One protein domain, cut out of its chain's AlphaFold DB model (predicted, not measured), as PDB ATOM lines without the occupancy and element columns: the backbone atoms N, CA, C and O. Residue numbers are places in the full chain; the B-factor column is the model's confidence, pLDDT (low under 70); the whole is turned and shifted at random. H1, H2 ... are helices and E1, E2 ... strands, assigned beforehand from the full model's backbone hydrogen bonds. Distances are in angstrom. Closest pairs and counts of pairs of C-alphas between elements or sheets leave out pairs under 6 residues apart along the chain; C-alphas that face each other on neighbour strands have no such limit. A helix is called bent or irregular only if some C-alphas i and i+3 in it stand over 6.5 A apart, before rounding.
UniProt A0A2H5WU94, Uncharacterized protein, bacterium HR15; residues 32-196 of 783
ATOM      1  N   ARG A  32      -6.835  -7.172 -45.664       94.38
ATOM      2  CA  ARG A  32      -6.224  -7.753 -44.461       94.38
ATOM      3  C   ARG A  32      -7.037  -8.976 -44.055       94.38
ATOM      4  O   ARG A  32      -8.266  -8.929 -44.035       94.38
ATOM      5  N   VAL A  33      -6.359 -10.063 -43.719       95.69
ATOM      6  CA  VAL A  33      -6.978 -11.334 -43.342       95.69
ATOM      7  C   VAL A  33      -6.364 -11.904 -42.078       95.69
ATOM      8  O   VAL A  33      -5.190 -11.673 -41.793       95.69
ATOM      9  N   GLY A  34      -7.157 -12.686 -41.354       95.81
ATOM     10  CA  GLY A  34      -6.715 -13.439 -40.185       95.81
ATOM     11  C   GLY A  34      -6.992 -14.929 -40.329       95.81
ATOM     12  O   GLY A  34      -7.944 -15.332 -41.007       95.81
ATOM     13  N   VAL A  35      -6.151 -15.737 -39.685       96.88
ATOM     14  CA  VAL A  35      -6.312 -17.188 -39.584       96.88
ATOM     15  C   VAL A  35      -7.252 -17.500 -38.427       96.88
ATOM     16  O   VAL A  35      -6.961 -17.177 -37.276       96.88
ATOM     17  N   THR A  36      -8.384 -18.123 -38.727       96.38
ATOM     18  CA  THR A  36      -9.392 -18.492 -37.723       96.38
ATOM     19  C   THR A  36      -8.894 -19.623 -36.823       96.38
ATOM     20  O   THR A  36      -7.951 -20.336 -37.175       96.38
ATOM     21  N   TYR A  37      -9.562 -19.860 -35.694       95.62
ATOM     22  CA  TYR A  37      -9.268 -20.999 -34.818       95.62
ATOM     23  C   TYR A  37      -9.398 -22.342 -35.553       95.62
ATOM     24  O   TYR A  37      -8.564 -23.233 -35.400       95.62
ATOM     25  N   ALA A  38     -10.389 -22.469 -36.440       94.25
ATOM     26  CA  ALA A  38     -10.557 -23.650 -37.291       94.25
ATOM     27  C   ALA A  38      -9.427 -23.837 -38.325       94.25
ATOM     28  O   ALA A  38      -9.306 -24.915 -38.909       94.25
ATOM     29  N   GLY A  39      -8.647 -22.787 -38.593       94.12
ATOM     30  CA  GLY A  39      -7.470 -22.796 -39.456       94.12
ATOM     31  C   GLY A  39      -6.152 -23.025 -38.719       94.12
ATOM     32  O   GLY A  39      -5.105 -22.900 -39.354       94.12
ATOM     33  N   ASP A  40      -6.163 -23.344 -37.417       96.56
ATOM     34  CA  ASP A  40      -4.922 -23.585 -36.676       96.56
ATOM     35  C   ASP A  40      -4.112 -24.731 -37.302       96.56
ATOM     36  O   ASP A  40      -4.583 -25.860 -37.435       96.56
ATOM     37  N   GLY A  41      -2.877 -24.431 -37.706       95.56
ATOM     38  CA  GLY A  41      -1.988 -25.396 -38.346       95.56
ATOM     39  C   GLY A  41      -2.248 -25.613 -39.839       95.56
ATOM     40  O   GLY A  41      -1.722 -26.576 -40.397       95.56
ATOM     41  N   VAL A  42      -3.017 -24.747 -40.513       94.81
ATOM     42  CA  VAL A  42      -3.227 -24.852 -41.966       94.81
ATOM     43  C   VAL A  42      -1.902 -24.723 -42.732       94.81
ATOM     44  O   VAL A  42      -1.036 -23.912 -42.395       94.81
ATOM     45  N   ASN A  43      -1.737 -25.541 -43.776       96.44
ATOM     46  CA  ASN A  43      -0.537 -25.554 -44.614       96.44
ATOM     47  C   ASN A  43      -0.396 -24.261 -45.432       96.44
ATOM     48  O   ASN A  43      -1.321 -23.863 -46.145       96.44
ATOM     49  N   VAL A  44       0.804 -23.686 -45.411       97.31
ATOM     50  CA  VAL A  44       1.247 -22.590 -46.278       97.31
ATOM     51  C   VAL A  44       2.034 -23.184 -47.447       97.31
ATOM     52  O   VAL A  44       2.886 -24.052 -47.242       97.31
ATOM     53  N   ARG A  45       1.761 -22.745 -48.679       97.06
ATOM     54  CA  ARG A  45       2.396 -23.266 -49.905       97.06
ATOM     55  C   ARG A  45       3.176 -22.201 -50.679       97.06
ATOM     56  O   ARG A  45       2.860 -21.013 -50.606       97.06
ATOM     57  N   SER A  46       4.172 -22.640 -51.453       95.12
ATOM     58  CA  SER A  46       4.999 -21.778 -52.322       95.12
ATOM     59  C   SER A  46       4.212 -21.165 -53.492       95.12
ATOM     60  O   SER A  46       4.383 -19.992 -53.820       95.12
ATOM     61  N   THR A  47       3.298 -21.938 -54.078       95.38
ATOM     62  CA  THR A  47       2.235 -21.517 -55.009       95.38
ATOM     63  C   THR A  47       0.942 -22.245 -54.634       95.38
ATOM     64  O   THR A  47       0.993 -23.185 -53.841       95.38
ATOM     65  N   ALA A  48      -0.217 -21.877 -55.190       93.56
ATOM     66  CA  ALA A  48      -1.486 -22.542 -54.854       93.56
ATOM     67  C   ALA A  48      -1.435 -24.080 -55.005       93.56
ATOM     68  O   ALA A  48      -1.921 -24.801 -54.136       93.56
ATOM     69  N   CYS A  49      -0.780 -24.578 -56.061       94.62
ATOM     70  CA  CYS A  49      -0.551 -26.010 -56.298       94.62
ATOM     71  C   CYS A  49       0.871 -26.492 -55.960       94.62
ATOM     72  O   CYS A  49       1.227 -27.626 -56.272       94.62
ATOM     73  N   GLY A  50       1.698 -25.641 -55.351       93.50
ATOM     74  CA  GLY A  50       3.092 -25.941 -55.029       93.50
ATOM     75  C   GLY A  50       3.256 -26.801 -53.777       93.50
ATOM     76  O   GLY A  50       2.284 -27.200 -53.133       93.50
ATOM     77  N   SER A  51       4.507 -27.071 -53.406       95.00
ATOM     78  CA  SER A  51       4.851 -27.774 -52.165       95.00
ATOM     79  C   SER A  51       4.450 -26.977 -50.916       95.00
ATOM     80  O   SER A  51       4.384 -25.745 -50.930       95.00
ATOM     81  N   VAL A  52       4.181 -27.698 -49.823       97.06
ATOM     82  CA  VAL A  52       3.999 -27.104 -48.492       97.06
ATOM     83  C   VAL A  52       5.350 -26.585 -48.005       97.06
ATOM     84  O   VAL A  52       6.334 -27.319 -48.031       97.06
ATOM     85  N   ILE A  53       5.384 -25.325 -47.578       97.31
ATOM     86  CA  ILE A  53       6.583 -24.638 -47.075       97.31
ATOM     87  C   ILE A  53       6.519 -24.366 -45.565       97.31
ATOM     88  O   ILE A  53       7.513 -23.953 -44.978       97.31
ATOM     89  N   GLY A  54       5.369 -24.612 -44.928       96.69
ATOM     90  CA  GLY A  54       5.181 -24.468 -43.485       96.69
ATOM     91  C   GLY A  54       3.713 -24.571 -43.074       96.69
ATOM     92  O   GLY A  54       2.850 -24.882 -43.897       96.69
ATOM     93  N   THR A  55       3.427 -24.279 -41.807       96.50
ATOM     94  CA  THR A  55       2.068 -24.140 -41.261       96.50
ATOM     95  C   THR A  55       1.927 -22.813 -40.528       96.50
ATOM     96  O   THR A  55       2.919 -22.224 -40.095       96.50
ATOM     97  N   ILE A  56       0.694 -22.331 -40.392       95.81
ATOM     98  CA  ILE A  56       0.387 -21.073 -39.707       95.81
ATOM     99  C   ILE A  56      -0.620 -21.309 -38.580       95.81
ATOM    100  O   ILE A  56      -1.550 -22.101 -38.722       95.81
ATOM    101  N   ARG A  57      -0.404 -20.659 -37.432       97.19
ATOM    102  CA  ARG A  57      -1.279 -20.786 -36.256       97.19
ATOM    103  C   ARG A  57      -2.476 -19.846 -36.348       97.19
ATOM    104  O   ARG A  57      -2.373 -18.773 -36.945       97.19
ATOM    105  N   ALA A  58      -3.570 -20.210 -35.694       96.69
ATOM    106  CA  ALA A  58      -4.727 -19.344 -35.517       96.69
ATOM    107  C   ALA A  58      -4.342 -18.006 -34.865       96.69
ATOM    108  O   ALA A  58      -3.393 -17.920 -34.083       96.69
ATOM    109  N   GLY A  59      -5.056 -16.944 -35.227       94.38
ATOM    110  CA  GLY A  59      -4.793 -15.571 -34.800       94.38
ATOM    111  C   GLY A  59      -3.646 -14.880 -35.540       94.38
ATOM    112  O   GLY A  59      -3.463 -13.682 -35.358       94.38
ATOM    113  N   ASN A  60      -2.880 -15.585 -36.383       95.50
ATOM    114  CA  ASN A  60      -1.942 -14.913 -37.282       95.50
ATOM    115  C   ASN A  60      -2.692 -14.131 -38.357       95.50
ATOM    116  O   ASN A  60      -3.783 -14.508 -38.785       95.50
ATOM    117  N   GLU A  61      -2.051 -13.078 -38.843       94.94
ATOM    118  CA  GLU A  61      -2.627 -12.150 -39.805       94.94
ATOM    119  C   GLU A  61      -1.752 -12.025 -41.043       94.94
ATOM    120  O   GLU A  61      -0.559 -12.332 -41.017       94.94
ATOM    121  N   GLY A  62      -2.328 -11.514 -42.121       95.12
ATOM    122  CA  GLY A  62      -1.587 -11.135 -43.311       95.12
ATOM    123  C   GLY A  62      -2.404 -10.235 -44.220       95.12
ATOM    124  O   GLY A  62      -3.550  -9.898 -43.927       95.12
ATOM    125  N   GLN A  63      -1.812  -9.860 -45.347       95.88
ATOM    126  CA  GLN A  63      -2.499  -9.079 -46.369       95.88
ATOM    127  C   GLN A  63      -2.505  -9.835 -47.690       95.88
ATOM    128  O   GLN A  63      -1.460 -10.286 -48.167       95.88
ATOM    129  N   ILE A  64      -3.685  -9.971 -48.289       96.94
ATOM    130  CA  ILE A  64      -3.825 -10.560 -49.615       96.94
ATOM    131  C   ILE A  64      -3.135  -9.646 -50.636       96.94
ATOM    132  O   ILE A  64      -3.321  -8.430 -50.618       96.94
ATOM    133  N   ALA A  65      -2.358 -10.225 -51.552       95.88
ATOM    134  CA  ALA A  65      -1.726  -9.476 -52.638       95.88
ATOM    135  C   ALA A  65      -2.751  -8.630 -53.424       95.88
ATOM    136  O   ALA A  65      -3.893  -9.035 -53.622       95.88
ATOM    137  N   SER A  66      -2.351  -7.453 -53.906       93.50
ATOM    138  CA  SER A  66      -3.249  -6.540 -54.636       93.50
ATOM    139  C   SER A  66      -3.622  -7.030 -56.041       93.50
ATOM    140  O   SER A  66      -4.624  -6.597 -56.601       93.50
ATOM    141  N   SER A  67      -2.839  -7.946 -56.615       92.88
ATOM    142  CA  SER A  67      -3.066  -8.559 -57.927       92.88
ATOM    143  C   SER A  67      -2.575 -10.009 -57.933       92.88
ATOM    144  O   SER A  67      -1.798 -10.405 -57.060       92.88
ATOM    145  N   SER A  68      -3.070 -10.820 -58.880       92.00
ATOM    146  CA  SER A  68      -2.785 -12.269 -58.964       92.00
ATOM    147  C   SER A  68      -2.952 -12.975 -57.612       92.00
ATOM    148  O   SER A  68      -2.098 -13.741 -57.166       92.00
ATOM    149  N   CYS A  69      -4.029 -12.620 -56.915       94.12
ATOM    150  CA  CYS A  69      -4.132 -12.788 -55.474       94.12
ATOM    151  C   CYS A  69      -4.834 -14.078 -55.038       94.12
ATOM    152  O   CYS A  69      -4.771 -14.427 -53.861       94.12
ATOM    153  N   TRP A  70      -5.470 -14.789 -55.973       96.25
ATOM    154  CA  TRP A  70      -6.117 -16.072 -55.730       96.25
ATOM    155  C   TRP A  70      -5.914 -17.041 -56.897       96.25
ATOM    156  O   TRP A  70      -5.680 -16.626 -58.032       96.25
ATOM    157  N   GLN A  71      -5.998 -18.337 -56.600       96.19
ATOM    158  CA  GLN A  71      -5.954 -19.424 -57.576       96.19
ATOM    159  C   GLN A  71      -6.638 -20.664 -56.986       96.19
ATOM    160  O   GLN A  71      -6.439 -20.988 -55.814       96.19
ATOM    161  N   ASP A  72      -7.418 -21.375 -57.800       95.00
ATOM    162  CA  ASP A  72      -8.037 -22.643 -57.403       95.00
ATOM    163  C   ASP A  72      -7.080 -23.821 -57.674       95.00
ATOM    164  O   ASP A  72      -6.396 -23.861 -58.700       95.00
ATOM    165  N   CYS A  73      -7.008 -24.780 -56.744       95.12
ATOM    166  CA  CYS A  73      -6.167 -25.971 -56.864       95.12
ATOM    167  C   CYS A  73      -6.806 -27.207 -56.215       95.12
ATOM    168  O   CYS A  73      -7.288 -27.137 -55.082       95.12
ATOM    169  N   SER A  74      -6.762 -28.356 -56.895       93.19
ATOM    170  CA  SER A  74      -7.264 -29.633 -56.373       93.19
ATOM    171  C   SER A  74      -6.161 -30.430 -55.673       93.19
ATOM    172  O   SER A  74      -5.162 -30.794 -56.288       93.19
ATOM    173  N   ILE A  75      -6.351 -30.735 -54.389       88.31
ATOM    174  CA  ILE A  75      -5.419 -31.516 -53.565       88.31
ATOM    175  C   ILE A  75      -6.194 -32.673 -52.943       88.31
ATOM    176  O   ILE A  75      -7.191 -32.455 -52.259       88.31
ATOM    177  N   GLY A  76      -5.750 -33.910 -53.186       84.50
ATOM    178  CA  GLY A  76      -6.382 -35.101 -52.603       84.50
ATOM    179  C   GLY A  76      -7.870 -35.252 -52.952       84.50
ATOM    180  O   GLY A  76      -8.634 -35.740 -52.130       84.50
ATOM    181  N   GLY A  77      -8.290 -34.786 -54.136       86.19
ATOM    182  CA  GLY A  77      -9.683 -34.848 -54.601       86.19
ATOM    183  C   GLY A  77     -10.570 -33.659 -54.205       86.19
ATOM    184  O   GLY A  77     -11.685 -33.560 -54.707       86.19
ATOM    185  N   THR A  78     -10.081 -32.726 -53.379       87.81
ATOM    186  CA  THR A  78     -10.826 -31.517 -52.980       87.81
ATOM    187  C   THR A  78     -10.235 -30.278 -53.648       87.81
ATOM    188  O   THR A  78      -9.029 -30.041 -53.561       87.81
ATOM    189  N   THR A  79     -11.069 -29.467 -54.303       92.69
ATOM    190  CA  THR A  79     -10.660 -28.175 -54.880       92.69
ATOM    191  C   THR A  79     -10.740 -27.073 -53.832       92.69
ATOM    192  O   THR A  79     -11.812 -26.780 -53.309       92.69
ATOM    193  N   TYR A  80      -9.604 -26.443 -53.554       93.38
ATOM    194  CA  TYR A  80      -9.484 -25.316 -52.637       93.38
ATOM    195  C   TYR A  80      -9.211 -24.030 -53.410       93.38
ATOM    196  O   TYR A  80      -8.411 -24.025 -54.346       93.38
ATOM    197  N   ARG A  81      -9.800 -22.923 -52.951       94.38
ATOM    198  CA  ARG A  81      -9.374 -21.578 -53.342       94.38
ATOM    199  C   ARG A  81      -8.235 -21.123 -52.443       94.38
ATOM    200  O   ARG A  81      -8.437 -20.959 -51.238       94.38
ATOM    201  N   PHE A  82      -7.054 -20.920 -53.014       96.88
ATOM    202  CA  PHE A  82      -5.897 -20.377 -52.309       96.88
ATOM    203  C   PHE A  82      -5.783 -18.876 -52.527       96.88
ATOM    204  O   PHE A  82      -6.034 -18.391 -53.628       96.88
ATOM    205  N   TRP A  83      -5.338 -18.170 -51.492       97.75
ATOM    206  CA  TRP A  83      -5.032 -16.747 -51.520       97.75
ATOM    207  C   TRP A  83      -3.551 -16.524 -51.240       97.75
ATOM    208  O   TRP A  83      -2.978 -17.171 -50.361       97.75
ATOM    209  N   ARG A  84      -2.931 -15.599 -51.974       97.69
ATOM    210  CA  ARG A  84      -1.547 -15.181 -51.742       97.69
ATOM    211  C   ARG A  84      -1.517 -14.158 -50.610       97.69
ATOM    212  O   ARG A  84      -1.821 -12.989 -50.836       97.69
ATOM    213  N   VAL A  85      -1.152 -14.603 -49.412       97.38
ATOM    214  CA  VAL A  85      -1.161 -13.811 -48.177       97.38
ATOM    215  C   VAL A  85       0.272 -13.458 -47.784       97.38
ATOM    216  O   VAL A  85       1.058 -14.334 -47.436       97.38
ATOM    217  N   ASN A  86       0.622 -12.175 -47.815       95.19
ATOM    218  CA  ASN A  86       1.927 -11.688 -47.374       95.19
ATOM    219  C   ASN A  86       1.970 -11.556 -45.837       95.19
ATOM    220  O   ASN A  86       0.960 -11.151 -45.254       95.19
ATOM    221  N   PRO A  87       3.111 -11.854 -45.179       93.75
ATOM    222  CA  PRO A  87       4.377 -12.345 -45.746       93.75
ATOM    223  C   PRO A  87       4.447 -13.879 -45.910       93.75
ATOM    224  O   PRO A  87       5.494 -14.406 -46.267       93.75
ATOM    225  N   HIS A  88       3.360 -14.600 -45.629       95.00
ATOM    226  CA  HIS A  88       3.379 -16.050 -45.404       95.00
ATOM    227  C   HIS A  88       3.522 -16.897 -46.676       95.00
ATOM    228  O   HIS A  88       4.409 -17.742 -46.756       95.00
ATOM    229  N   GLY A  89       2.646 -16.715 -47.665       95.62
ATOM    230  CA  GLY A  89       2.567 -17.570 -48.855       95.62
ATOM    231  C   GLY A  89       1.128 -17.851 -49.287       95.62
ATOM    232  O   GLY A  89       0.222 -17.063 -49.021       95.62
ATOM    233  N   TRP A  90       0.900 -18.967 -49.983       97.56
ATOM    234  CA  TRP A  90      -0.433 -19.353 -50.453       97.56
ATOM    235  C   TRP A  90      -1.166 -20.181 -49.403       97.56
ATOM    236  O   TRP A  90      -0.711 -21.264 -49.033       97.56
ATOM    237  N   ILE A  91      -2.311 -19.679 -48.945       97.25
ATOM    238  CA  ILE A  91      -3.114 -20.286 -47.880       97.25
ATOM    239  C   ILE A  91      -4.527 -20.537 -48.409       97.25
ATOM    240  O   ILE A  91      -5.115 -19.686 -49.078       97.25
ATOM    241  N   ALA A  92      -5.070 -21.723 -48.141       95.44
ATOM    242  CA  ALA A  92      -6.427 -22.068 -48.545       95.44
ATOM    243  C   ALA A  92      -7.458 -21.267 -47.736       95.44
ATOM    244  O   ALA A  92      -7.340 -21.126 -46.521       95.44
ATOM    245  N   GLN A  93      -8.513 -20.793 -48.399       93.44
ATOM    246  CA  GLN A  93      -9.598 -20.051 -47.751       93.44
ATOM    247  C   GLN A  93     -10.362 -20.893 -46.716       93.44
ATOM    248  O   GLN A  93     -10.874 -20.361 -45.729       93.44
ATOM    249  N   GLY A  94     -10.485 -22.199 -46.951       91.50
ATOM    250  CA  GLY A  94     -11.300 -23.114 -46.156       91.50
ATOM    251  C   GLY A  94     -11.773 -24.322 -46.962       91.50
ATOM    252  O   GLY A  94     -11.452 -24.447 -48.144       91.50
ATOM    253  N   SER A  95     -12.576 -25.178 -46.331       86.50
ATOM    254  CA  SER A  95     -13.228 -26.339 -46.952       86.50
ATOM    255  C   SER A  95     -14.706 -26.372 -46.572       86.50
ATOM    256  O   SER A  95     -15.039 -26.221 -45.398       86.50
ATOM    257  N   GLY A  96     -15.602 -26.574 -47.542       83.44
ATOM    258  CA  GLY A  96     -17.046 -26.611 -47.289       83.44
ATOM    259  C   GLY A  96     -17.551 -25.347 -46.579       83.44
ATOM    260  O   GLY A  96     -17.406 -24.233 -47.092       83.44
ATOM    261  N   SER A  97     -18.144 -25.507 -45.391       81.25
ATOM    262  CA  SER A  97     -18.596 -24.403 -44.528       81.25
ATOM    263  C   SER A  97     -17.503 -23.850 -43.606       81.25
ATOM    264  O   SER A  97     -17.624 -22.720 -43.137       81.25
ATOM    265  N   THR A  98     -16.418 -24.592 -43.380       87.56
ATOM    266  CA  THR A  98     -15.304 -24.160 -42.534       87.56
ATOM    267  C   THR A  98     -14.469 -23.115 -43.267       87.56
ATOM    268  O   THR A  98     -14.106 -23.281 -44.436       87.56
ATOM    269  N   ARG A  99     -14.165 -22.009 -42.590       90.75
ATOM    270  CA  ARG A  99     -13.288 -20.946 -43.092       90.75
ATOM    271  C   ARG A  99     -12.013 -20.945 -42.267       90.75
ATOM    272  O   ARG A  99     -12.093 -20.955 -41.045       90.75
ATOM    273  N   TRP A 100     -10.871 -20.943 -42.944       95.06
ATOM    274  CA  TRP A 100      -9.540 -20.815 -42.342       95.06
ATOM    275  C   TRP A 100      -9.006 -19.389 -42.455       95.06
ATOM    276  O   TRP A 100      -8.230 -18.970 -41.608       95.06
ATOM    277  N   LEU A 101      -9.458 -18.639 -43.466       94.69
ATOM    278  CA  LEU A 101      -9.155 -17.223 -43.655       94.69
ATOM    279  C   LEU A 101     -10.435 -16.388 -43.665       94.69
ATOM    280  O   LEU A 101     -11.408 -16.741 -44.342       94.69
ATOM    281  N   VAL A 102     -10.400 -15.253 -42.967       94.31
ATOM    282  CA  VAL A 102     -11.494 -14.272 -42.908       94.31
ATOM    283  C   VAL A 102     -10.972 -12.840 -43.085       94.31
ATOM    284  O   VAL A 102      -9.850 -12.560 -42.660       94.31
ATOM    285  N   PRO A 103     -11.748 -11.926 -43.703       94.00
ATOM    286  CA  PRO A 103     -11.366 -10.526 -43.855       94.00
ATOM    287  C   PRO A 103     -11.448  -9.778 -42.522       94.00
ATOM    288  O   PRO A 103     -12.454  -9.834 -41.814       94.00
ATOM    289  N   MET A 104     -10.412  -9.010 -42.213       94.31
ATOM    290  CA  MET A 104     -10.293  -8.200 -41.002       94.31
ATOM    291  C   MET A 104     -10.393  -6.700 -41.332       94.31
ATOM    292  O   MET A 104     -10.162  -6.297 -42.475       94.31
ATOM    293  N   PRO A 105     -10.772  -5.843 -40.365       93.12
ATOM    294  CA  PRO A 105     -10.732  -4.391 -40.552       93.12
ATOM    295  C   PRO A 105      -9.291  -3.877 -40.720       93.12
ATOM    296  O   PRO A 105      -8.355  -4.460 -40.176       93.12
ATOM    297  N   GLY A 106      -9.122  -2.755 -41.426       91.50
ATOM    298  CA  GLY A 106      -7.824  -2.100 -41.626       91.50
ATOM    299  C   GLY A 106      -6.996  -2.613 -42.804       91.50
ATOM    300  O   GLY A 106      -7.410  -3.492 -43.557       91.50
ATOM    301  N   GLU A 107      -5.812  -2.027 -42.949       89.81
ATOM    302  CA  GLU A 107      -4.810  -2.373 -43.963       89.81
ATOM    303  C   GLU A 107      -3.482  -2.755 -43.304       89.81
ATOM    304  O   GLU A 107      -3.170  -2.286 -42.207       89.81
ATOM    305  N   GLY A 108      -2.695  -3.591 -43.987       91.31
ATOM    306  CA  GLY A 108      -1.459  -4.165 -43.454       91.31
ATOM    307  C   GLY A 108      -1.708  -5.429 -42.633       91.31
ATOM    308  O   GLY A 108      -2.709  -6.116 -42.809       91.31
ATOM    309  N   TYR A 109      -0.776  -5.760 -41.749       92.56
ATOM    310  CA  TYR A 109      -0.831  -6.909 -40.840       92.56
ATOM    311  C   TYR A 109       0.011  -6.598 -39.604       92.56
ATOM    312  O   TYR A 109       0.886  -5.731 -39.665       92.56
ATOM    313  N   TYR A 110      -0.252  -7.253 -38.472       91.94
ATOM    314  CA  TYR A 110       0.501  -7.013 -37.238       91.94
ATOM    315  C   TYR A 110       2.036  -7.066 -37.455       91.94
ATOM    316  O   TYR A 110       2.519  -8.010 -38.086       91.94
ATOM    317  N   PRO A 111       2.830  -6.103 -36.929       90.88
ATOM    318  CA  PRO A 111       2.454  -4.971 -36.075       90.88
ATOM    319  C   PRO A 111       2.282  -3.644 -36.848       90.88
ATOM    320  O   PRO A 111       2.443  -2.574 -36.276       90.88
ATOM    321  N   ASN A 112       1.996  -3.673 -38.148       91.62
ATOM    322  CA  ASN A 112       1.897  -2.483 -39.005       91.62
ATOM    323  C   ASN A 112       0.484  -2.332 -39.581       91.62
ATOM    324  O   ASN A 112       0.294  -2.270 -40.795       91.62
ATOM    325  N   VAL A 113      -0.520  -2.311 -38.701       91.44
ATOM    326  CA  VAL A 113      -1.929  -2.155 -39.088       91.44
ATOM    327  C   VAL A 113      -2.337  -0.693 -39.020       91.44
ATOM    328  O   VAL A 113      -2.087  -0.016 -38.022       91.44
ATOM    329  N   THR A 114      -3.003  -0.212 -40.066       87.94
ATOM    330  CA  THR A 114      -3.501   1.166 -40.148       87.94
ATOM    331  C   THR A 114      -4.995   1.209 -40.463       87.94
ATOM    332  O   THR A 114      -5.578   0.247 -40.965       87.94
ATOM    333  N   ALA A 115      -5.628   2.338 -40.141       84.69
ATOM    334  CA  ALA A 115      -7.047   2.607 -40.390       84.69
ATOM    335  C   ALA A 115      -7.240   3.714 -41.446       84.69
ATOM    336  O   ALA A 115      -8.218   4.454 -41.382       84.69
ATOM    337  N   ASN A 116      -6.283   3.856 -42.375       64.94
ATOM    338  CA  ASN A 116      -5.974   5.096 -43.100       64.94
ATOM    339  C   ASN A 116      -7.120   5.773 -43.868       64.94
ATOM    340  O   ASN A 116      -6.924   6.907 -44.291       64.94
ATOM    341  N   LEU A 117      -8.293   5.157 -44.050       57.78
ATOM    342  CA  LEU A 117      -9.362   5.728 -44.875       57.78
ATOM    343  C   LEU A 117     -10.804   5.420 -44.422       57.78
ATOM    344  O   LEU A 117     -11.728   5.642 -45.203       57.78
ATOM    345  N   GLY A 118     -11.057   4.975 -43.183       67.56
ATOM    346  CA  GLY A 118     -12.436   5.019 -42.684       67.56
ATOM    347  C   GLY A 118     -12.818   4.104 -41.532       67.56
ATOM    348  O   GLY A 118     -12.021   3.394 -40.929       67.56
ATOM    349  N   ALA A 119     -14.107   4.169 -41.235       85.31
ATOM    350  CA  ALA A 119     -14.806   3.409 -40.230       85.31
ATOM    351  C   ALA A 119     -15.292   2.097 -40.866       85.31
ATOM    352  O   ALA A 119     -16.188   2.088 -41.711       85.31
ATOM    353  N   TYR A 120     -14.664   0.983 -40.502       90.12
ATOM    354  CA  TYR A 120     -14.973  -0.340 -41.028       90.12
ATOM    355  C   TYR A 120     -16.212  -0.901 -40.322       90.12
ATOM    356  O   TYR A 120     -16.202  -1.013 -39.092       90.12
ATOM    357  N   PRO A 121     -17.270  -1.304 -41.041       91.44
ATOM    358  CA  PRO A 121     -18.327  -2.097 -40.435       91.44
ATOM    359  C   PRO A 121     -17.741  -3.462 -40.050       91.44
ATOM    360  O   PRO A 121     -17.098  -4.135 -40.860       91.44
ATOM    361  N   VAL A 122     -17.914  -3.838 -38.786       93.81
ATOM    362  CA  VAL A 122     -17.340  -5.047 -38.196       93.81
ATOM    363  C   VAL A 122     -18.400  -5.904 -37.530       93.81
ATOM    364  O   VAL A 122     -19.473  -5.435 -37.136       93.81
ATOM    365  N   ARG A 123     -18.064  -7.179 -37.370       94.75
ATOM    366  CA  ARG A 123     -18.829  -8.154 -36.600       94.75
ATOM    367  C   ARG A 123     -17.886  -8.953 -35.702       94.75
ATOM    368  O   ARG A 123     -16.743  -9.198 -36.076       94.75
ATOM    369  N   VAL A 124     -18.369  -9.373 -34.536       96.12
ATOM    370  CA  VAL A 124     -17.659 -10.339 -33.690       96.12
ATOM    371  C   VAL A 124     -17.762 -11.728 -34.308       96.12
ATOM    372  O   VAL A 124     -18.871 -12.198 -34.590       96.12
ATOM    373  N   TYR A 125     -16.611 -12.354 -34.532       94.25
ATOM    374  CA  TYR A 125     -16.492 -13.679 -35.130       94.25
ATOM    375  C   TYR A 125     -16.614 -14.800 -34.093       94.25
ATOM    376  O   TYR A 125     -16.556 -14.563 -32.885       94.25
ATOM    377  N   ASP A 126     -16.811 -16.022 -34.581       91.50
ATOM    378  CA  ASP A 126     -17.192 -17.170 -33.758       91.50
ATOM    379  C   ASP A 126     -16.053 -17.645 -32.830       91.50
ATOM    380  O   ASP A 126     -16.332 -18.203 -31.767       91.50
ATOM    381  N   ASP A 127     -14.787 -17.341 -33.154       94.06
ATOM    382  CA  ASP A 127     -13.615 -17.732 -32.344       94.06
ATOM    383  C   ASP A 127     -13.587 -17.069 -30.952       94.06
ATOM    384  O   ASP A 127     -12.860 -17.504 -30.064       94.06
ATOM    385  N   VAL A 128     -14.397 -16.031 -30.720       92.38
ATOM    386  CA  VAL A 128     -14.502 -15.365 -29.411       92.38
ATOM    387  C   VAL A 128     -14.985 -16.301 -28.287       92.38
ATOM    388  O   VAL A 128     -14.763 -16.041 -27.101       92.38
ATOM    389  N   GLY A 129     -15.677 -17.387 -28.648       89.31
ATOM    390  CA  GLY A 129     -16.212 -18.369 -27.710       89.31
ATOM    391  C   GLY A 129     -17.261 -17.814 -26.734       89.31
ATOM    392  O   GLY A 129     -17.826 -16.731 -26.902       89.31
ATOM    393  N   SER A 130     -17.538 -18.575 -25.672       88.81
ATOM    394  CA  SER A 130     -18.561 -18.237 -24.667       88.81
ATOM    395  C   SER A 130     -18.173 -17.081 -23.740       88.81
ATOM    396  O   SER A 130     -19.035 -16.530 -23.061       88.81
ATOM    397  N   ALA A 131     -16.895 -16.691 -23.707       88.12
ATOM    398  CA  ALA A 131     -16.411 -15.594 -22.873       88.12
ATOM    399  C   ALA A 131     -16.783 -14.206 -23.428       88.12
ATOM    400  O   ALA A 131     -16.833 -13.241 -22.658       88.12
ATOM    401  N   GLY A 132     -17.049 -14.120 -24.738       92.31
ATOM    402  CA  GLY A 132     -17.357 -12.879 -25.442       92.31
ATOM    403  C   GLY A 132     -16.172 -11.907 -25.533       92.31
ATOM    404  O   GLY A 132     -15.201 -11.959 -24.777       92.31
ATOM    405  N   LEU A 133     -16.260 -10.977 -26.479       95.00
ATOM    406  CA  LEU A 133     -15.226  -9.997 -26.769       95.00
ATOM    407  C   LEU A 133     -15.366  -8.824 -25.803       95.00
ATOM    408  O   LEU A 133     -16.403  -8.163 -25.749       95.00
ATOM    409  N   ARG A 134     -14.318  -8.565 -25.023       94.25
ATOM    410  CA  ARG A 134     -14.331  -7.516 -23.996       94.25
ATOM    411  C   ARG A 134     -14.253  -6.126 -24.623       94.25
ATOM    412  O   ARG A 134     -13.491  -5.908 -25.564       94.25
ATOM    413  N   VAL A 135     -15.019  -5.187 -24.067       92.06
ATOM    414  CA  VAL A 135     -15.061  -3.778 -24.486       92.06
ATOM    415  C   VAL A 135     -14.451  -2.937 -23.371       92.06
ATOM    416  O   VAL A 135     -14.981  -2.910 -22.261       92.06
ATOM    417  N   ARG A 136     -13.319  -2.281 -23.639       87.81
ATOM    418  CA  ARG A 136     -12.486  -1.610 -22.623       87.81
ATOM    419  C   ARG A 136     -12.374  -0.102 -22.847       87.81
ATOM    420  O   ARG A 136     -12.563   0.372 -23.965       87.81
ATOM    421  N   LEU A 137     -12.003   0.651 -21.805       79.88
ATOM    422  CA  LEU A 137     -11.706   2.094 -21.928       79.88
ATOM    423  C   LEU A 137     -10.486   2.397 -22.815       79.88
ATOM    424  O   LEU A 137     -10.403   3.488 -23.377       79.88
ATOM    425  N   GLY A 138      -9.546   1.457 -22.962       80.62
ATOM    426  CA  GLY A 138      -8.293   1.666 -23.693       80.62
ATOM    427  C   GLY A 138      -7.755   0.404 -24.384       80.62
ATOM    428  O   GLY A 138      -8.248  -0.695 -24.117       80.62
ATOM    429  N   PRO A 139      -6.743   0.548 -25.265       83.94
ATOM    430  CA  PRO A 139      -6.231  -0.508 -26.150       83.94
ATOM    431  C   PRO A 139      -5.263  -1.474 -25.439       83.94
ATOM    432  O   PRO A 139      -4.118  -1.658 -25.845       83.94
ATOM    433  N   SER A 140      -5.689  -2.043 -24.313       83.69
ATOM    434  CA  SER A 140      -4.919  -3.022 -23.542       83.69
ATOM    435  C   SER A 140      -5.830  -3.763 -22.567       83.69
ATOM    436  O   SER A 140      -6.846  -3.236 -22.108       83.69
ATOM    437  N   THR A 141      -5.428  -4.971 -22.175       84.12
ATOM    438  CA  THR A 141      -6.089  -5.761 -21.128       84.12
ATOM    439  C   THR A 141      -6.086  -5.085 -19.754       84.12
ATOM    440  O   THR A 141      -6.894  -5.459 -18.911       84.12
ATOM    441  N   ASN A 142      -5.230  -4.080 -19.531       84.12
ATOM    442  CA  ASN A 142      -5.111  -3.369 -18.253       84.12
ATOM    443  C   ASN A 142      -6.204  -2.311 -18.024       84.12
ATOM    444  O   ASN A 142      -6.350  -1.814 -16.909       84.12
ATOM    445  N   TYR A 143      -6.969  -1.942 -19.055       80.62
ATOM    446  CA  TYR A 143      -8.070  -0.991 -18.905       80.62
ATOM    447  C   TYR A 143      -9.348  -1.694 -18.437       80.62
ATOM    448  O   TYR A 143      -9.627  -2.814 -18.886       80.62
ATOM    449  N   PRO A 144     -10.159  -1.038 -17.587       82.94
ATOM    450  CA  PRO A 144     -11.416  -1.605 -17.121       82.94
ATOM    451  C   PRO A 144     -12.403  -1.786 -18.279       82.94
ATOM    452  O   PRO A 144     -12.361  -1.073 -19.291       82.94
ATOM    453  N   GLU A 145     -13.288  -2.764 -18.117       87.12
ATOM    454  CA  GLU A 145     -14.388  -3.025 -19.042       87.12
ATOM    455  C   GLU A 145     -15.474  -1.960 -18.858       87.12
ATOM    456  O   GLU A 145     -15.823  -1.607 -17.733       87.12
ATOM    457  N   VAL A 146     -15.987  -1.425 -19.966       81.81
ATOM    458  CA  VAL A 146     -16.998  -0.347 -19.964       81.81
ATOM    459  C   VAL A 146     -18.396  -0.832 -20.292       81.81
ATOM    460  O   VAL A 146     -19.359  -0.082 -20.165       81.81
ATOM    461  N   ALA A 147     -18.501  -2.069 -20.760       81.62
ATOM    462  CA  ALA A 147     -19.740  -2.662 -21.212       81.62
ATOM    463  C   ALA A 147     -19.665  -4.183 -21.096       81.62
ATOM    464  O   ALA A 147     -18.585  -4.768 -20.964       81.62
ATOM    465  N   ASN A 148     -20.831  -4.816 -21.199       88.19
ATOM    466  CA  ASN A 148     -20.921  -6.265 -21.274       88.19
ATOM    467  C   ASN A 148     -20.153  -6.805 -22.497       88.19
ATOM    468  O   ASN A 148     -20.131  -6.147 -23.545       88.19
ATOM    469  N   PRO A 149     -19.575  -8.017 -22.399       92.44
ATOM    470  CA  PRO A 149     -18.890  -8.652 -23.518       92.44
ATOM    471  C   PRO A 149     -19.776  -8.776 -24.760       92.44
ATOM    472  O   PRO A 149     -20.999  -8.922 -24.676       92.44
ATOM    473  N   ARG A 150     -19.144  -8.748 -25.931       94.56
ATOM    474  CA  ARG A 150     -19.807  -8.956 -27.217       94.56
ATOM    475  C   ARG A 150     -19.691 -10.394 -27.657       94.56
ATOM    476  O   ARG A 150     -18.601 -10.890 -27.905       94.56
ATOM    477  N   PHE A 151     -20.826 -11.055 -27.775       94.81
ATOM    478  CA  PHE A 151     -20.873 -12.413 -28.293       94.81
ATOM    479  C   PHE A 151     -20.814 -12.416 -29.822       94.81
ATOM    480  O   PHE A 151     -21.060 -11.392 -30.471       94.81
ATOM    481  N   ALA A 152     -20.486 -13.581 -30.379       94.12
ATOM    482  CA  ALA A 152     -20.471 -13.815 -31.815       94.12
ATOM    483  C   ALA A 152     -21.761 -13.297 -32.470       94.12
ATOM    484  O   ALA A 152     -22.865 -13.507 -31.965       94.12
ATOM    485  N   GLY A 153     -21.623 -12.573 -33.581       90.88
ATOM    486  CA  GLY A 153     -22.755 -11.923 -34.245       90.88
ATOM    487  C   GLY A 153     -22.941 -10.442 -33.935       90.88
ATOM    488  O   GLY A 153     -23.508  -9.742 -34.771       90.88
ATOM    489  N   ALA A 154     -22.435  -9.936 -32.806       94.81
ATOM    490  CA  ALA A 154     -22.545  -8.516 -32.479       94.81
ATOM    491  C   ALA A 154     -21.862  -7.641 -33.541       94.81
ATOM    492  O   ALA A 154     -20.743  -7.931 -33.963       94.81
ATOM    493  N   THR A 155     -22.522  -6.561 -33.958       94.50
ATOM    494  CA  THR A 155     -22.046  -5.654 -35.011       94.50
ATOM    495  C   THR A 155     -21.612  -4.306 -34.453       94.50
ATOM    496  O   THR A 155     -22.129  -3.832 -33.438       94.50
ATOM    497  N   GLY A 156     -20.675  -3.660 -35.138       90.94
ATOM    498  CA  GLY A 156     -20.199  -2.330 -34.789       90.94
ATOM    499  C   GLY A 156     -19.488  -1.654 -35.950       90.94
ATOM    500  O   GLY A 156     -19.414  -2.186 -37.053       90.94
ATOM    501  N   THR A 157     -18.964  -0.461 -35.697       89.62
ATOM    502  CA  THR A 157     -18.118   0.276 -36.637       89.62
ATOM    503  C   THR A 157     -16.767   0.544 -35.980       89.62
ATOM    504  O   THR A 157     -16.719   1.223 -34.955       89.62
ATOM    505  N   ALA A 158     -15.690  -0.010 -36.536       90.94
ATOM    506  CA  ALA A 158     -14.315   0.118 -36.059       90.94
ATOM    507  C   ALA A 158     -13.601   1.265 -36.787       90.94
ATOM    508  O   ALA A 158     -13.519   1.247 -38.010       90.94
ATOM    509  N   TYR A 159     -13.101   2.263 -36.062       85.25
ATOM    510  CA  TYR A 159     -12.689   3.543 -36.670       85.25
ATOM    511  C   TYR A 159     -11.309   4.052 -36.247       85.25
ATOM    512  O   TYR A 159     -10.815   5.021 -36.809       85.25
ATOM    513  N   ALA A 160     -10.673   3.420 -35.264       85.94
ATOM    514  CA  ALA A 160      -9.296   3.715 -34.897       85.94
ATOM    515  C   ALA A 160      -8.597   2.427 -34.483       85.94
ATOM    516  O   ALA A 160      -9.214   1.571 -33.848       85.94
ATOM    517  N   VAL A 161      -7.316   2.319 -34.815       88.75
ATOM    518  CA  VAL A 161      -6.491   1.156 -34.504       88.75
ATOM    519  C   VAL A 161      -5.286   1.560 -33.666       88.75
ATOM    520  O   VAL A 161      -4.716   2.644 -33.838       88.75
ATOM    521  N   ARG A 162      -4.927   0.695 -32.719       87.31
ATOM    522  CA  ARG A 162      -3.721   0.782 -31.893       87.31
ATOM    523  C   ARG A 162      -3.163  -0.607 -31.664       87.31
ATOM    524  O   ARG A 162      -3.893  -1.589 -31.690       87.31
ATOM    525  N   ILE A 163      -1.869  -0.678 -31.404       88.25
ATOM    526  CA  ILE A 163      -1.181  -1.938 -31.147       88.25
ATOM    527  C   ILE A 163      -0.687  -1.917 -29.711       88.25
ATOM    528  O   ILE A 163      -0.078  -0.942 -29.277       88.25
ATOM    529  N   GLY A 164      -0.996  -2.971 -28.961       83.56
ATOM    530  CA  GLY A 164      -0.705  -3.050 -27.532       83.56
ATOM    531  C   GLY A 164      -0.863  -4.472 -27.003       83.56
ATOM    532  O   GLY A 164      -1.742  -5.208 -27.446       83.56
ATOM    533  N   ASN A 165      -0.007  -4.866 -26.057       85.00
ATOM    534  CA  ASN A 165       0.032  -6.218 -25.475       85.00
ATOM    535  C   ASN A 165       0.052  -7.346 -26.528       85.00
ATOM    536  O   ASN A 165      -0.631  -8.351 -26.365       85.00
ATOM    537  N   ASN A 166       0.819  -7.173 -27.611       87.12
ATOM    538  CA  ASN A 166       0.903  -8.106 -28.744       87.12
ATOM    539  C   ASN A 166      -0.424  -8.378 -29.477       87.12
ATOM    540  O   ASN A 166      -0.577  -9.423 -30.100       87.12
ATOM    541  N   LEU A 167      -1.365  -7.434 -29.424       90.81
ATOM    542  CA  LEU A 167      -2.640  -7.495 -30.136       90.81
ATOM    543  C   LEU A 167      -2.886  -6.198 -30.902       90.81
ATOM    544  O   LEU A 167      -2.344  -5.139 -30.558       90.81
ATOM    545  N   VAL A 168      -3.750  -6.278 -31.908       93.56
ATOM    546  CA  VAL A 168      -4.310  -5.107 -32.576       93.56
ATOM    547  C   VAL A 168      -5.660  -4.791 -31.935       93.56
ATOM    548  O   VAL A 168      -6.566  -5.617 -31.857       93.56
ATOM    549  N   TRP A 169      -5.780  -3.577 -31.416       93.00
ATOM    550  CA  TRP A 169      -6.957  -3.072 -30.729       93.00
ATOM    551  C   TRP A 169      -7.683  -2.082 -31.617       93.00
ATOM    552  O   TRP A 169      -7.109  -1.084 -32.054       93.00
ATOM    553  N   TRP A 170      -8.972  -2.321 -31.808       92.56
ATOM    554  CA  TRP A 170      -9.855  -1.411 -32.512       92.56
ATOM    555  C   TRP A 170     -10.741  -0.667 -31.537       92.56
ATOM    556  O   TRP A 170     -11.330  -1.265 -30.636       92.56
ATOM    557  N   ARG A 171     -10.871   0.640 -31.750       88.44
ATOM    558  CA  ARG A 171     -11.915   1.446 -31.129       88.44
ATOM    559  C   ARG A 171     -13.187   1.298 -31.951       88.44
ATOM    560  O   ARG A 171     -13.179   1.553 -33.157       88.44
ATOM    561  N   ILE A 172     -14.253   0.843 -31.301       89.00
ATOM    562  CA  ILE A 172     -15.482   0.391 -31.953       89.00
ATOM    563  C   ILE A 172     -16.676   1.085 -31.322       89.00
ATOM    564  O   ILE A 172     -16.816   1.111 -30.098       89.00
ATOM    565  N   ARG A 173     -17.566   1.592 -32.175       86.94
ATOM    566  CA  ARG A 173     -18.935   1.955 -31.810       86.94
ATOM    567  C   ARG A 173     -19.840   0.769 -32.105       86.94
ATOM    568  O   ARG A 173     -20.091   0.454 -33.267       86.94
ATOM    569  N   TRP A 174     -20.294   0.093 -31.063       89.81
ATOM    570  CA  TRP A 174     -21.188  -1.052 -31.176       89.81
ATOM    571  C   TRP A 174     -22.603  -0.599 -31.533       89.81
ATOM    572  O   TRP A 174     -23.039   0.481 -31.138       89.81
ATOM    573  N   SER A 175     -23.348  -1.431 -32.263       87.94
ATOM    574  CA  SER A 175     -24.710  -1.099 -32.709       87.94
ATOM    575  C   SER A 175     -25.706  -0.881 -31.563       87.94
ATOM    576  O   SER A 175     -26.743  -0.266 -31.773       87.94
ATOM    577  N   ASN A 176     -25.396  -1.349 -30.350       84.00
ATOM    578  CA  ASN A 176     -26.198  -1.090 -29.151       84.00
ATOM    579  C   ASN A 176     -25.876   0.261 -28.471       84.00
ATOM    580  O   ASN A 176     -26.468   0.567 -27.442       84.00
ATOM    581  N   GLY A 177     -24.929   1.033 -29.013       79.31
ATOM    582  CA  GLY A 177     -24.535   2.349 -28.518       79.31
ATOM    583  C   GLY A 177     -23.251   2.384 -27.689       79.31
ATOM    584  O   GLY A 177     -22.698   3.472 -27.528       79.31
ATOM    585  N   ASP A 178     -22.726   1.252 -27.203       84.69
ATOM    586  CA  ASP A 178     -21.497   1.309 -26.401       84.69
ATOM    587  C   ASP A 178     -20.276   1.583 -27.283       84.69
ATOM    588  O   ASP A 178     -20.168   1.107 -28.418       84.69
ATOM    589  N   ILE A 179     -19.314   2.307 -26.723       84.69
ATOM    590  CA  ILE A 179     -18.068   2.662 -27.394       84.69
ATOM    591  C   ILE A 179     -16.902   2.196 -26.530       84.69
ATOM    592  O   ILE A 179     -16.869   2.463 -25.331       84.69
ATOM    593  N   GLY A 180     -15.928   1.524 -27.135       85.19
ATOM    594  CA  GLY A 180     -14.710   1.122 -26.436       85.19
ATOM    595  C   GLY A 180     -13.726   0.382 -27.328       85.19
ATOM    596  O   GLY A 180     -13.917   0.281 -28.538       85.19
ATOM    597  N   TRP A 181     -12.661  -0.120 -26.715       89.88
ATOM    598  CA  TRP A 181     -11.586  -0.845 -27.377       89.88
ATOM    599  C   TRP A 181     -11.751  -2.354 -27.227       89.88
ATOM    600  O   TRP A 181     -12.012  -2.851 -26.127       89.88
ATOM    601  N   SER A 182     -11.539  -3.079 -28.321       94.50
ATOM    602  CA  SER A 182     -11.556  -4.541 -28.359       94.50
ATOM    603  C   SER A 182     -10.453  -5.057 -29.281       94.50
ATOM    604  O   SER A 182     -10.163  -4.437 -30.305       94.50
ATOM    605  N   ALA A 183      -9.829  -6.175 -28.911       95.12
ATOM    606  CA  ALA A 183      -8.832  -6.838 -29.747       95.12
ATOM    607  C   ALA A 183      -9.491  -7.480 -30.980       95.12
ATOM    608  O   ALA A 183     -10.622  -7.960 -30.883       95.12
ATOM    609  N   ASP A 184      -8.812  -7.502 -32.126       95.31
ATOM    610  CA  ASP A 184      -9.329  -8.134 -33.350       95.31
ATOM    611  C   ASP A 184      -8.897  -9.585 -33.562       95.31
ATOM    612  O   ASP A 184      -9.622 -10.320 -34.227       95.31
ATOM    613  N   SER A 185      -7.775 -10.017 -32.997       94.44
ATOM    614  CA  SER A 185      -7.257 -11.384 -33.074       94.44
ATOM    615  C   SER A 185      -6.327 -11.674 -31.893       94.44
ATOM    616  O   SER A 185      -5.901 -10.757 -31.186       94.44
ATOM    617  N   GLN A 186      -6.020 -12.952 -31.654       94.50
ATOM    618  CA  GLN A 186      -4.997 -13.366 -30.695       94.50
ATOM    619  C   GLN A 186      -4.416 -14.726 -31.073       94.50
ATOM    620  O   GLN A 186      -5.155 -15.681 -31.293       94.50
ATOM    621  N   ILE A 187      -3.091 -14.857 -31.066       92.31
ATOM    622  CA  ILE A 187      -2.422 -16.154 -31.241       92.31
ATOM    623  C   ILE A 187      -2.413 -16.911 -29.897       92.31
ATOM    624  O   ILE A 187      -2.037 -16.309 -28.887       92.31
ATOM    625  N   PRO A 188      -2.769 -18.212 -29.839       92.38
ATOM    626  CA  PRO A 188      -3.271 -19.090 -30.907       92.38
ATOM    627  C   PRO A 188      -4.812 -19.241 -30.907       92.38
ATOM    628  O   PRO A 188      -5.336 -20.281 -31.290       92.38
ATOM    629  N   TYR A 189      -5.554 -18.254 -30.406       91.81
ATOM    630  CA  TYR A 189      -6.995 -18.350 -30.144       91.81
ATOM    631  C   TYR A 189      -7.894 -17.983 -31.335       91.81
ATOM    632  O   TYR A 189      -9.069 -18.331 -31.312       91.81
ATOM    633  N   GLY A 190      -7.369 -17.342 -32.383       94.31
ATOM    634  CA  GLY A 190      -8.118 -17.055 -33.614       94.31
ATOM    635  C   GLY A 190      -8.439 -15.577 -33.826       94.31
ATOM    636  O   GLY A 190      -7.761 -14.690 -33.301       94.31
ATOM    637  N   VAL A 191      -9.457 -15.316 -34.650       95.38
ATOM    638  CA  VAL A 191      -9.896 -13.971 -35.048       95.38
ATOM    639  C   VAL A 191     -11.162 -13.604 -34.288       95.38
ATOM    640  O   VAL A 191     -12.170 -14.292 -34.370       95.38
ATOM    641  N   TYR A 192     -11.156 -12.475 -33.593       96.25
ATOM    642  CA  TYR A 192     -12.319 -11.969 -32.868       96.25
ATOM    643  C   TYR A 192     -13.149 -10.977 -33.685       96.25
ATOM    644  O   TYR A 192     -14.363 -10.903 -33.492       96.25
ATOM    645  N   LEU A 193     -12.528 -10.213 -34.590       95.25
ATOM    646  CA  LEU A 193     -13.196  -9.187 -35.392       95.25
ATOM    647  C   LEU A 193     -12.967  -9.391 -36.883       95.25
ATOM    648  O   LEU A 193     -11.840  -9.488 -37.360       95.25
ATOM    649  N   ILE A 194     -14.067  -9.347 -37.625       93.56
ATOM    650  CA  ILE A 194     -14.087  -9.430 -39.087       93.56
ATOM    651  C   ILE A 194     -14.764  -8.198 -39.675       93.56
ATOM    652  O   ILE A 194     -15.692  -7.640 -39.081       93.56
ATOM    653  N   LYS A 195     -14.331  -7.800 -40.867       91.38
ATOM    654  CA  LYS A 195     -14.953  -6.731 -41.656       91.38
ATOM    655  C   LYS A 195     -16.173  -7.278 -42.403       91.38
ATOM    656  O   LYS A 195     -16.138  -8.384 -42.935       91.38
ATOM    657  N   THR A 196     -17.252  -6.502 -42.463       88.50
ATOM    658  CA  THR A 196     -18.518  -6.903 -43.111       88.50
ATOM    659  C   THR A 196     -18.878  -6.082 -44.349       88.50
ATOM    660  O   THR A 196     -19.858  -6.391 -45.017       88.50
TER     661      THR A 196
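Overview. This is residues 32 to 196 of the 783 residues of an uncharacterized protein of bacterium HR15 (UniProt A0A2H5WU94). Two strand-built lobes stand end to end along the longest axis: in one, E1 to E8 form a strongly twisted sheet wrapped into a rough, incompletely closed barrel; in the other, the twisted and curled sheet E14 - E13 - E12 - E9 - E15 is partly face to face with the hairpin E10 and E11, with the short H1 near E11. The lobes meet at E8 and E15. The printed part has 165 residues with fifteen named strands and one named helix, E1 to E9, H1, E10 to E15, and is mostly strand; the neighbour strands are antiparallel. The whole is compact, with a radius of gyration of the C-alphas of 15.9 A, and spans 48 by 31 by 24 A.

Arrangement. In the branched sheet E6, residues 78 to 86, has E5, residues 70 to 75, and E4, residues 61 to 64, on one side and E7, residues 89 to 92, on the other side. Within hydrogen-bond range are N 73 and O 80 at 2.9 A, N 63 and O 86 at 3.1 A, and N 83 and O 91 at 2.9 A. E5 E6 E7 is a meander, each strand the antiparallel neighbour of the one before. E2, residues 42 to 45, is a neighbour of E7, N 45 to O 90 2.9 A, and a hairpin with E3, residues 52 to 56, N 44 to O 54 2.8 A. E1, residues 32 to 35, has E4 on one side, N 33 to O 62 2.8 A, and E8, residues 101 to 103, on the other side, N 34 to O 102 3.0 A. The closest C-alphas of E8 and E15, residues 193 to 195, are those of Pro 103 and Ile 194, 5.6 A apart. In the second sheet E15 is the neighbour of E9, residues 120 to 124, N 123 to O 194 3.0 A; then come E12, residues 155 to 164, N 122 to O 156 2.8 A, E13, residues 167 to 174, N 169 to O 162 2.8 A, and E14, residues 179 to 183, N 172 to O 180 2.8 A. E12 E13 E14 is another meander, and E12 bends by 78 degrees at residue 159. E10, residues 133 to 136, and E11, residues 145 to 150, are a hairpin, N 133 to O 150 2.7 A; it and the five-stranded sheet are a sandwich, two sheets face to face, their strands at 83 degrees. H1, residues 126 to 131, is irregular, C-alphas 127 and 130 being 9.1 A apart, with 0 of 2 O i to N i+4 pairs and 1 of 3 O i to N i+3 pairs within hydrogen-bond range.

Along the chain. E1 begins at C-alpha 32 (-6.224, -7.753, -44.461). From first to last C-alpha E6 measures 24.2 A, E12 22.8 A, E13 19.7 A and E5 15.6 A. E15 ends at C-alpha 195 (-14.953, -6.731, -41.656).

Size, cuts and confidence. The C-alphas of Gly 77 and Pro 144, the two farthest apart, are 50.1 A apart. The printed part has no cut; E8 to E9 is a long link of 16 residues. The mean pLDDT of the printed part is 91.3, and residues 116 to 118 are under 70.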